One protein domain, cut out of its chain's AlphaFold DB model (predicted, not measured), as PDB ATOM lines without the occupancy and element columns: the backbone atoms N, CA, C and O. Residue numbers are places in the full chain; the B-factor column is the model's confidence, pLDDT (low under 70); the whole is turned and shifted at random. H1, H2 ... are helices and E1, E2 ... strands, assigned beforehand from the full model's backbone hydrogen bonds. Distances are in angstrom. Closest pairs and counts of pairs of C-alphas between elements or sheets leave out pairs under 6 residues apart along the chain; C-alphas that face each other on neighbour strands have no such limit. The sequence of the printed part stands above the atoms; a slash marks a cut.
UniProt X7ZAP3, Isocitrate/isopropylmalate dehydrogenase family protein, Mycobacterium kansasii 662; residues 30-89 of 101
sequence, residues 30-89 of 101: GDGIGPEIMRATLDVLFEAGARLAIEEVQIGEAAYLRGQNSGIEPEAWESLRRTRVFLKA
ATOM      1  N   GLY A  30     373.497 280.360 359.462       92.62
ATOM      2  CA  GLY A  30     373.438 281.296 358.349       92.62
ATOM      3  C   GLY A  30     373.633 280.650 356.978       92.62
ATOM      4  O   GLY A  30     373.453 279.444 356.818       92.62
ATOM      5  N   ASP A  31     373.991 281.475 355.997       90.75
ATOM      6  CA  ASP A  31     374.012 281.126 354.574       90.75
ATOM      7  C   ASP A  31     375.421 281.302 353.974       90.75
ATOM      8  O   ASP A  31     376.319 281.896 354.580       90.75
ATOM      9  N   GLY A  32     375.634 280.798 352.753       91.75
ATOM     10  CA  GLY A  32     376.918 280.901 352.054       91.75
ATOM     11  C   GLY A  32     378.059 280.243 352.841       91.75
ATOM     12  O   GLY A  32     378.016 279.049 353.118       91.75
ATOM     13  N   ILE A  33     379.070 281.028 353.221       95.56
ATOM     14  CA  ILE A  33     380.203 280.571 354.053       95.56
ATOM     15  C   ILE A  33     379.858 280.461 355.551       95.56
ATOM     16  O   ILE A  33     380.693 280.048 356.354       95.56
ATOM     17  N   GLY A  34     378.645 280.856 355.949       95.44
ATOM     18  CA  GLY A  34     378.207 280.913 357.343       95.44
ATOM     19  C   GLY A  34     378.371 279.600 358.115       95.44
ATOM     20  O   GLY A  34     378.976 279.637 359.190       95.44
ATOM     21  N   PRO A  35     377.928 278.443 357.585       95.94
ATOM     22  CA  PRO A  35     378.033 277.174 358.301       95.94
ATOM     23  C   PRO A  35     379.473 276.764 358.639       95.94
ATOM     24  O   PRO A  35     379.716 276.221 359.716       95.94
ATOM     25  N   GLU A  36     380.434 277.045 357.755       97.62
ATOM     26  CA  GLU A  36     381.858 276.769 357.990       97.62
ATOM     27  C   GLU A  36     382.416 277.658 359.109       97.62
ATOM     28  O   GLU A  36     383.043 277.162 360.047       97.62
ATOM     29  N   ILE A  37     382.118 278.961 359.057       97.50
ATOM     30  CA  ILE A  37     382.535 279.928 360.082       97.50
ATOM     31  C   ILE A  37     381.919 279.585 361.440       97.50
ATOM     32  O   ILE A  37     382.607 279.648 362.461       97.50
ATOM     33  N   MET A  38     380.630 279.234 361.472       97.88
ATOM     34  CA  MET A  38     379.935 278.918 362.718       97.88
ATOM     35  C   MET A  38     380.515 277.669 363.370       97.88
ATOM     36  O   MET A  38     380.766 277.686 364.571       97.88
ATOM     37  N   ARG A  39     380.811 276.625 362.583       98.12
ATOM     38  CA  ARG A  39     381.471 275.420 363.093       98.12
ATOM     39  C   ARG A  39     382.813 275.755 363.741       98.12
ATOM     40  O   ARG A  39     382.993 275.467 364.914       98.12
ATOM     41  N   ALA A  40     383.690 276.461 363.024       98.44
ATOM     42  CA  ALA A  40     384.991 276.860 363.562       98.44
ATOM     43  C   ALA A  40     384.866 277.740 364.821       98.44
ATOM     44  O   ALA A  40     385.667 277.634 365.747       98.44
ATOM     45  N   THR A  41     383.848 278.602 364.879       98.38
ATOM     46  CA  THR A  41     383.573 279.446 366.052       98.38
ATOM     47  C   THR A  41     383.147 278.607 367.256       98.38
ATOM     48  O   THR A  41     383.661 278.818 368.352       98.38
ATOM     49  N   LEU A  42     382.223 277.661 367.065       97.88
ATOM     50  CA  LEU A  42     381.769 276.761 368.125       97.88
ATOM     51  C   LEU A  42     382.906 275.864 368.616       97.88
ATOM     52  O   LEU A  42     383.066 275.737 369.827       97.88
ATOM     53  N   ASP A  43     383.733 275.336 367.711       98.12
ATOM     54  CA  ASP A  43     384.913 274.538 368.061       98.12
ATOM     55  C   ASP A  43     385.838 275.330 368.997       98.12
ATOM     56  O   ASP A  43     386.163 274.873 370.090       98.12
ATOM     57  N   VAL A  44     386.183 276.574 368.639       98.19
ATOM     58  CA  VAL A  44     387.014 277.442 369.492       98.19
ATOM     59  C   VAL A  44     386.347 277.729 370.841       98.19
ATOM     60  O   VAL A  44     387.028 277.741 371.864       98.19
ATOM     61  N   LEU A  45     385.032 277.968 370.875       97.50
ATOM     62  CA  LEU A  45     384.308 278.237 372.121       97.50
ATOM     63  C   LEU A  45     384.308 277.020 373.052       97.50
ATOM     64  O   LEU A  45     384.552 277.176 374.250       97.50
ATOM     65  N   PHE A  46     384.062 275.823 372.522       95.56
ATOM     66  CA  PHE A  46     384.066 274.597 373.313       95.56
ATOM     67  C   PHE A  46     385.471 274.243 373.808       95.56
ATOM     68  O   PHE A  46     385.626 273.960 374.996       95.56
ATOM     69  N   GLU A  47     386.500 274.372 372.967       97.50
ATOM     70  CA  GLU A  47     387.905 274.178 373.364       97.50
ATOM     71  C   GLU A  47     388.374 275.215 374.400       97.50
ATOM     72  O   GLU A  47     389.179 274.918 375.282       97.50
ATOM     73  N   ALA A  48     387.820 276.432 374.369       96.75
ATOM     74  CA  ALA A  48     388.048 277.449 375.396       96.75
ATOM     75  C   ALA A  48     387.296 277.176 376.718       96.75
ATOM     76  O   ALA A  48     387.420 277.952 377.669       96.75
ATOM     77  N   GLY A  49     386.511 276.097 376.801       94.50
ATOM     78  CA  GLY A  49     385.753 275.709 377.991       94.50
ATOM     79  C   GLY A  49     384.412 276.432 378.149       94.50
ATOM     80  O   GLY A  49     383.869 276.486 379.259       94.50
ATOM     81  N   ALA A  50     383.857 277.007 377.076       95.69
ATOM     82  CA  ALA A  50     382.534 277.616 377.125       95.69
ATOM     83  C   ALA A  50     381.460 276.551 377.392       95.69
ATOM     84  O   ALA A  50     381.308 275.576 376.660       95.69
ATOM     85  N   ARG A  51     380.663 276.764 378.440       95.88
ATOM     86  CA  ARG A  51     379.515 275.909 378.767       95.88
ATOM     87  C   ARG A  51     378.272 276.501 378.120       95.88
ATOM     88  O   ARG A  51     377.645 277.382 378.706       95.88
ATOM     89  N   LEU A  52     377.947 276.054 376.913       95.19
ATOM     90  CA  LEU A  52     376.825 276.563 376.127       95.19
ATOM     91  C   LEU A  52     375.765 275.476 375.937       95.19
ATOM     92  O   LEU A  52     376.091 274.339 375.608       95.19
ATOM     93  N   ALA A  53     374.500 275.836 376.135       96.31
ATOM     94  CA  ALA A  53     373.355 275.022 375.747       96.31
ATOM     95  C   ALA A  53     372.835 275.569 374.415       96.31
ATOM     96  O   ALA A  53     372.122 276.575 374.382       96.31
ATOM     97  N   ILE A  54     373.280 274.949 373.321       96.56
ATOM     98  CA  ILE A  54     372.976 275.399 371.964       96.56
ATOM     99  C   ILE A  54     371.535 275.038 371.600       96.56
ATOM    100  O   ILE A  54     371.135 273.878 371.675       96.56
ATOM    101  N   GLU A  55     370.782 276.032 371.145       96.94
ATOM    102  CA  GLU A  55     369.502 275.852 370.471       96.94
ATOM    103  C   GLU A  55     369.639 276.299 369.015       96.94
ATOM    104  O   GLU A  55     369.674 277.493 368.713       96.94
ATOM    105  N   GLU A  56     369.755 275.343 368.101       95.69
ATOM    106  CA  GLU A  56     369.899 275.660 366.683       95.69
ATOM    107  C   GLU A  56     368.570 276.098 366.069       95.69
ATOM    108  O   GLU A  56     367.526 275.478 366.276       95.69
ATOM    109  N   VAL A  57     368.625 277.159 365.270       93.81
ATOM    110  CA  VAL A  57     367.487 277.672 364.510       93.81
ATOM    111  C   VAL A  57     367.891 277.901 363.064       93.81
ATOM    112  O   VAL A  57     369.019 278.306 362.765       93.81
ATOM    113  N   GLN A  58     366.950 277.675 362.152       88.38
ATOM    114  CA  GLN A  58     367.121 278.065 360.759       88.38
ATOM    115  C   GLN A  58     366.510 279.442 360.532       88.38
ATOM    116  O   GLN A  58     365.333 279.673 360.802       88.38
ATOM    117  N   ILE A  59     367.333 280.361 360.040       88.12
ATOM    118  CA  ILE A  59     366.922 281.701 359.626       88.12
ATOM    119  C   ILE A  59     367.680 282.086 358.355       88.12
ATOM    120  O   ILE A  59     368.699 281.472 358.044       88.12
ATOM    121  N   GLY A  60     367.215 283.123 357.663       84.31
ATOM    122  CA  GLY A  60     367.855 283.623 356.447       84.31
ATOM    123  C   GLY A  60     367.195 283.122 355.172       84.31
ATOM    124  O   GLY A  60     365.975 282.932 355.130       84.31
ATOM    125  N   GLU A  61     367.998 282.923 354.129       84.88
ATOM    126  CA  GLU A  61     367.521 282.537 352.797       84.88
ATOM    127  C   GLU A  61     366.742 281.219 352.839       84.88
ATOM    128  O   GLU A  61     365.645 281.136 352.291       84.88
ATOM    129  N   ALA A  62     367.240 280.217 353.568       82.38
ATOM    130  CA  ALA A  62     366.559 278.929 353.701       82.38
ATOM    131  C   ALA A  62     365.142 279.051 354.295       82.38
ATOM    132  O   ALA A  62     364.222 278.380 353.828       82.38
ATOM    133  N   ALA A  63     364.949 279.918 355.295       84.75
ATOM    134  CA  ALA A  63     363.634 280.169 355.890       84.75
ATOM    135  C   ALA A  63     362.742 281.004 354.954       84.75
ATOM    136  O   ALA A  63     361.555 280.714 354.798       84.75
ATOM    137  N   TYR A  64     363.316 282.002 354.276       83.81
ATOM    138  CA  TYR A  64     362.606 282.808 353.283       83.81
ATOM    139  C   TYR A  64     362.067 281.956 352.125       83.81
ATOM    140  O   TYR A  64     360.888 282.049 351.782       83.81
ATOM    141  N   LEU A  65     362.891 281.057 351.578       83.62
ATOM    142  CA  LEU A  65     362.514 280.142 350.494       83.62
ATOM    143  C   LEU A  65     361.401 279.157 350.891       83.62
ATOM    144  O   LEU A  65     360.687 278.662 350.022       83.62
ATOM    145  N   ARG A  66     361.208 278.899 352.190       83.75
ATOM    146  CA  ARG A  66     360.088 278.099 352.720       83.75
ATOM    147  C   ARG A  66     358.794 278.895 352.908       83.75
ATOM    148  O   ARG A  66     357.820 278.359 353.428       83.75
ATOM    149  N   GLY A  67     358.760 280.152 352.470       79.94
ATOM    150  CA  GLY A  67     357.578 281.010 352.531       79.94
ATOM    151  C   GLY A  67     357.486 281.856 353.797       79.94
ATOM    152  O   GLY A  67     356.456 282.492 354.019       79.94
ATOM    153  N   GLN A  68     358.541 281.905 354.618       80.25
ATOM    154  CA  GLN A  68     358.569 282.796 355.770       80.25
ATOM    155  C   GLN A  68     359.103 284.174 355.372       80.25
ATOM    156  O   GLN A  68     360.309 284.397 355.325       80.25
ATOM    157  N   ASN A  69     358.201 285.127 355.118       73.38
ATOM    158  CA  ASN A  69     358.539 286.453 354.575       73.38
ATOM    159  C   ASN A  69     359.574 287.246 355.394       73.38
ATOM    160  O   ASN A  69     360.299 288.062 354.835       73.38
ATOM    161  N   SER A  70     359.648 287.030 356.709       78.44
ATOM    162  CA  SER A  70     360.642 287.668 357.585       78.44
ATOM    163  C   SER A  70     362.008 286.971 357.584       78.44
ATOM    164  O   SER A  70     362.952 287.494 358.170       78.44
ATOM    165  N   GLY A  71     362.111 285.777 356.994       79.81
ATOM    166  CA  GLY A  71     363.286 284.911 357.083       79.81
ATOM    167  C   GLY A  71     363.516 284.305 358.474       79.81
ATOM    168  O   GLY A  71     364.618 283.832 358.735       79.81
ATOM    169  N   ILE A  72     362.524 284.337 359.379       85.19
ATOM    170  CA  ILE A  72     362.623 283.799 360.750       85.19
ATOM    171  C   ILE A  72     361.353 283.021 361.109       85.19
ATOM    172  O   ILE A  72     360.278 283.615 361.214       85.19
ATOM    173  N   GLU A  73     361.465 281.708 361.323       87.25
ATOM    174  CA  GLU A  73     360.351 280.822 361.707       87.25
ATOM    175  C   GLU A  73     359.824 281.124 363.136       87.25
ATOM    176  O   GLU A  73     360.570 281.650 363.974       87.25
ATOM    177  N   PRO A  74     358.540 280.851 363.453       89.50
ATOM    178  CA  PRO A  74     357.978 281.079 364.792       89.50
ATOM    179  C   PRO A  74     358.771 280.406 365.923       89.50
ATOM    180  O   PRO A  74     359.006 281.019 366.965       89.50
ATOM    181  N   GLU A  75     359.259 279.191 365.696       90.19
ATOM    182  CA  GLU A  75     360.063 278.411 366.636       90.19
ATOM    183  C   GLU A  75     361.401 279.105 366.934       90.19
ATOM    184  O   GLU A  75     361.871 279.124 368.076       90.19
ATOM    185  N   ALA A  76     361.987 279.768 365.931       91.88
ATOM    186  CA  ALA A  76     363.191 280.568 366.114       91.88
ATOM    187  C   ALA A  76     362.918 281.791 367.005       91.88
ATOM    188  O   ALA A  76     363.711 282.104 367.894       91.88
ATOM    189  N   TRP A  77     361.762 282.445 366.842       93.06
ATOM    190  CA  TRP A  77     361.332 283.531 367.732       93.06
ATOM    191  C   TRP A  77     361.089 283.079 369.171       93.06
ATOM    192  O   TRP A  77     361.279 283.859 370.108       93.06
ATOM    193  N   GLU A  78     360.621 281.854 369.373       95.50
ATOM    194  CA  GLU A  78     360.451 281.274 370.706       95.50
ATOM    195  C   GLU A  78     361.799 280.973 371.363       95.50
ATOM    196  O   GLU A  78     362.004 281.351 372.520       95.50
ATOM    197  N   SER A  79     362.739 280.385 370.616       96.00
ATOM    198  CA  SER A  79     364.114 280.159 371.074       96.00
ATOM    199  C   SER A  79     364.789 281.475 371.472       96.00
ATOM    200  O   SER A  79     365.206 281.622 372.617       96.00
ATOM    201  N   LEU A  80     364.774 282.490 370.600       95.62
ATOM    202  CA  LEU A  80     365.374 283.803 370.878       95.62
ATOM    203  C   LEU A  80     364.831 284.449 372.162       95.62
ATOM    204  O   LEU A  80     365.581 285.052 372.932       95.62
ATOM    205  N   ARG A  81     363.523 284.321 372.416       96.12
ATOM    206  CA  ARG A  81     362.885 284.846 373.635       96.12
ATOM    207  C   ARG A  81     363.296 284.078 374.892       96.12
ATOM    208  O   ARG A  81     363.412 284.693 375.954       96.12
ATOM    209  N   ARG A  82     363.510 282.764 374.780       96.25
ATOM    210  CA  ARG A  82     363.939 281.889 375.879       96.25
ATOM    211  C   ARG A  82     365.419 282.072 376.214       96.25
ATOM    212  O   ARG A  82     365.746 282.254 377.384       96.25
ATOM    213  N   THR A  83     366.293 282.045 375.210       96.81
ATOM    214  CA  THR A  83     367.752 282.088 375.390       96.81
ATOM    215  C   THR A  83     368.262 283.500 375.679       96.81
ATOM    216  O   THR A  83     369.196 283.671 376.456       96.81
ATOM    217  N   ARG A  84     367.636 284.528 375.083       96.88
ATOM    218  CA  ARG A  84     368.047 285.949 375.131       96.88
ATOM    219  C   ARG A  84     369.467 286.238 374.636       96.88
ATOM    220  O   ARG A  84     369.937 287.367 374.764       96.88
ATOM    221  N   VAL A  85     370.135 285.247 374.060       96.94
ATOM    222  CA  VAL A  85     371.473 285.351 373.480       96.94
ATOM    223  C   VAL A  85     371.404 284.741 372.097       96.94
ATOM    224  O   VAL A  85     370.928 283.617 371.935       96.94
ATOM    225  N   PHE A  86     371.886 285.487 371.107       96.62
ATOM    226  CA  PHE A  86     371.863 285.046 369.726       96.62
ATOM    227  C   PHE A  86     373.252 285.091 369.101       96.62
ATOM    228  O   PHE A  86     373.837 286.163 368.942       96.62
ATOM    229  N   LEU A  87     373.761 283.920 368.727       97.56
ATOM    230  CA  LEU A  87     374.995 283.760 367.974       97.56
ATOM    231  C   LEU A  87     374.637 283.398 366.530       97.56
ATOM    232  O   LEU A  87     374.108 282.326 366.252       97.56
ATOM    233  N   LYS A  88     374.915 284.306 365.598       95.88
ATOM    234  CA  LYS A  88     374.578 284.120 364.184       95.88
ATOM    235  C   LYS A  88     375.801 284.238 363.288       95.88
ATOM    236  O   LYS A  88     376.641 285.115 363.496       95.88
ATOM    237  N   ALA A  89     375.854 283.412 362.254       96.00
ATOM    238  CA  ALA A  89     376.801 283.569 361.160       96.00
ATOM    239  C   ALA A  89     376.321 284.657 360.167       96.00
ATOM    240  O   ALA A  89     375.252 285.262 360.361       96.00
TER     241      ALA A  89
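AT A GLANCE: This is residues 30 to 89 of the 101 residues of the protein "Isocitrate/isopropylmalate dehydrogenase family protein" of Mycobacterium kansasii 662 (UniProt X7ZAP3). The domain is a flat, loosely wound loop of chain: the longest helix, H1, makes one side of it, the strand E1 runs back towards the far end, where the short helix H2 sits, and the helix H3 leads back again. The short strand E2 then crosses the loop near its middle and brings the last printed residue back beside the first. The printed part has 60 residues, with three named helices and two named strands in the order H1, E1, H2, H3, E2; the class is mixed, helices and strands, and E1 and E2 each pair with no named strand. The whole is only just loose, close to compact, with a radius of gyration of the C-alphas of 12.7 A and spans of 38 by 27 by 10 A.

IN THESE COORDINATES: H1 is residues 34 to 47, 19.9 A from first to last C-alpha, beginning at C-alpha 34 at (378.207, 280.913, 357.343). E1 is residues 52 to 56, 11.7 A long, with C-alpha 52 at (376.825, 276.563, 376.127). H2 is residues 61 to 65, and H3 is residues 74 to 83, 14.5 A long. E2 is residues 86 to 88, ending at C-alpha 88 at (374.578, 284.120, 364.184).

HOW THE PARTS SIT: H1 touches no helix. Its closest C-alpha to E2 is that of Met 38, 7.6 A from that of Lys 88. H1 and E1 are apart, but only just: their closest C-alphas are 8.0 A apart. E1 and E2 are near each other, with 6 pairs of C-alphas within 10 A. The closest C-alphas of E1 and H3 are those of Glu 55 and Ser 79, 6.9 A apart. Those of H3 and E2 are Leu 80 and Phe 86, 6.7 A apart. H2 is apart from H1, from E1, from H3 and from E2. H1 and H3 are apart. In H1, H2 and H3 every O i to N i+4 pair of the backbone is within hydrogen-bond range.

THE WHOLE: The outline is flat. The two C-alphas farthest apart are those of Gly 49 and Gly 67, 38.3 A, while the first and last printed C-alphas, of Gly 30 and Ala 89, are 4.9 A apart. Residues 43 to 49, of which 43 to 47 belong to H1, stand free. The links H1 to E1, E1 to H2 and H3 to E2 are tight, and the link H2 to H3, with 8 residues, is short. The printed part has no cut. Its mean pLDDT is 92.4, no printed residue is under 70, and H2 has a mean of 84.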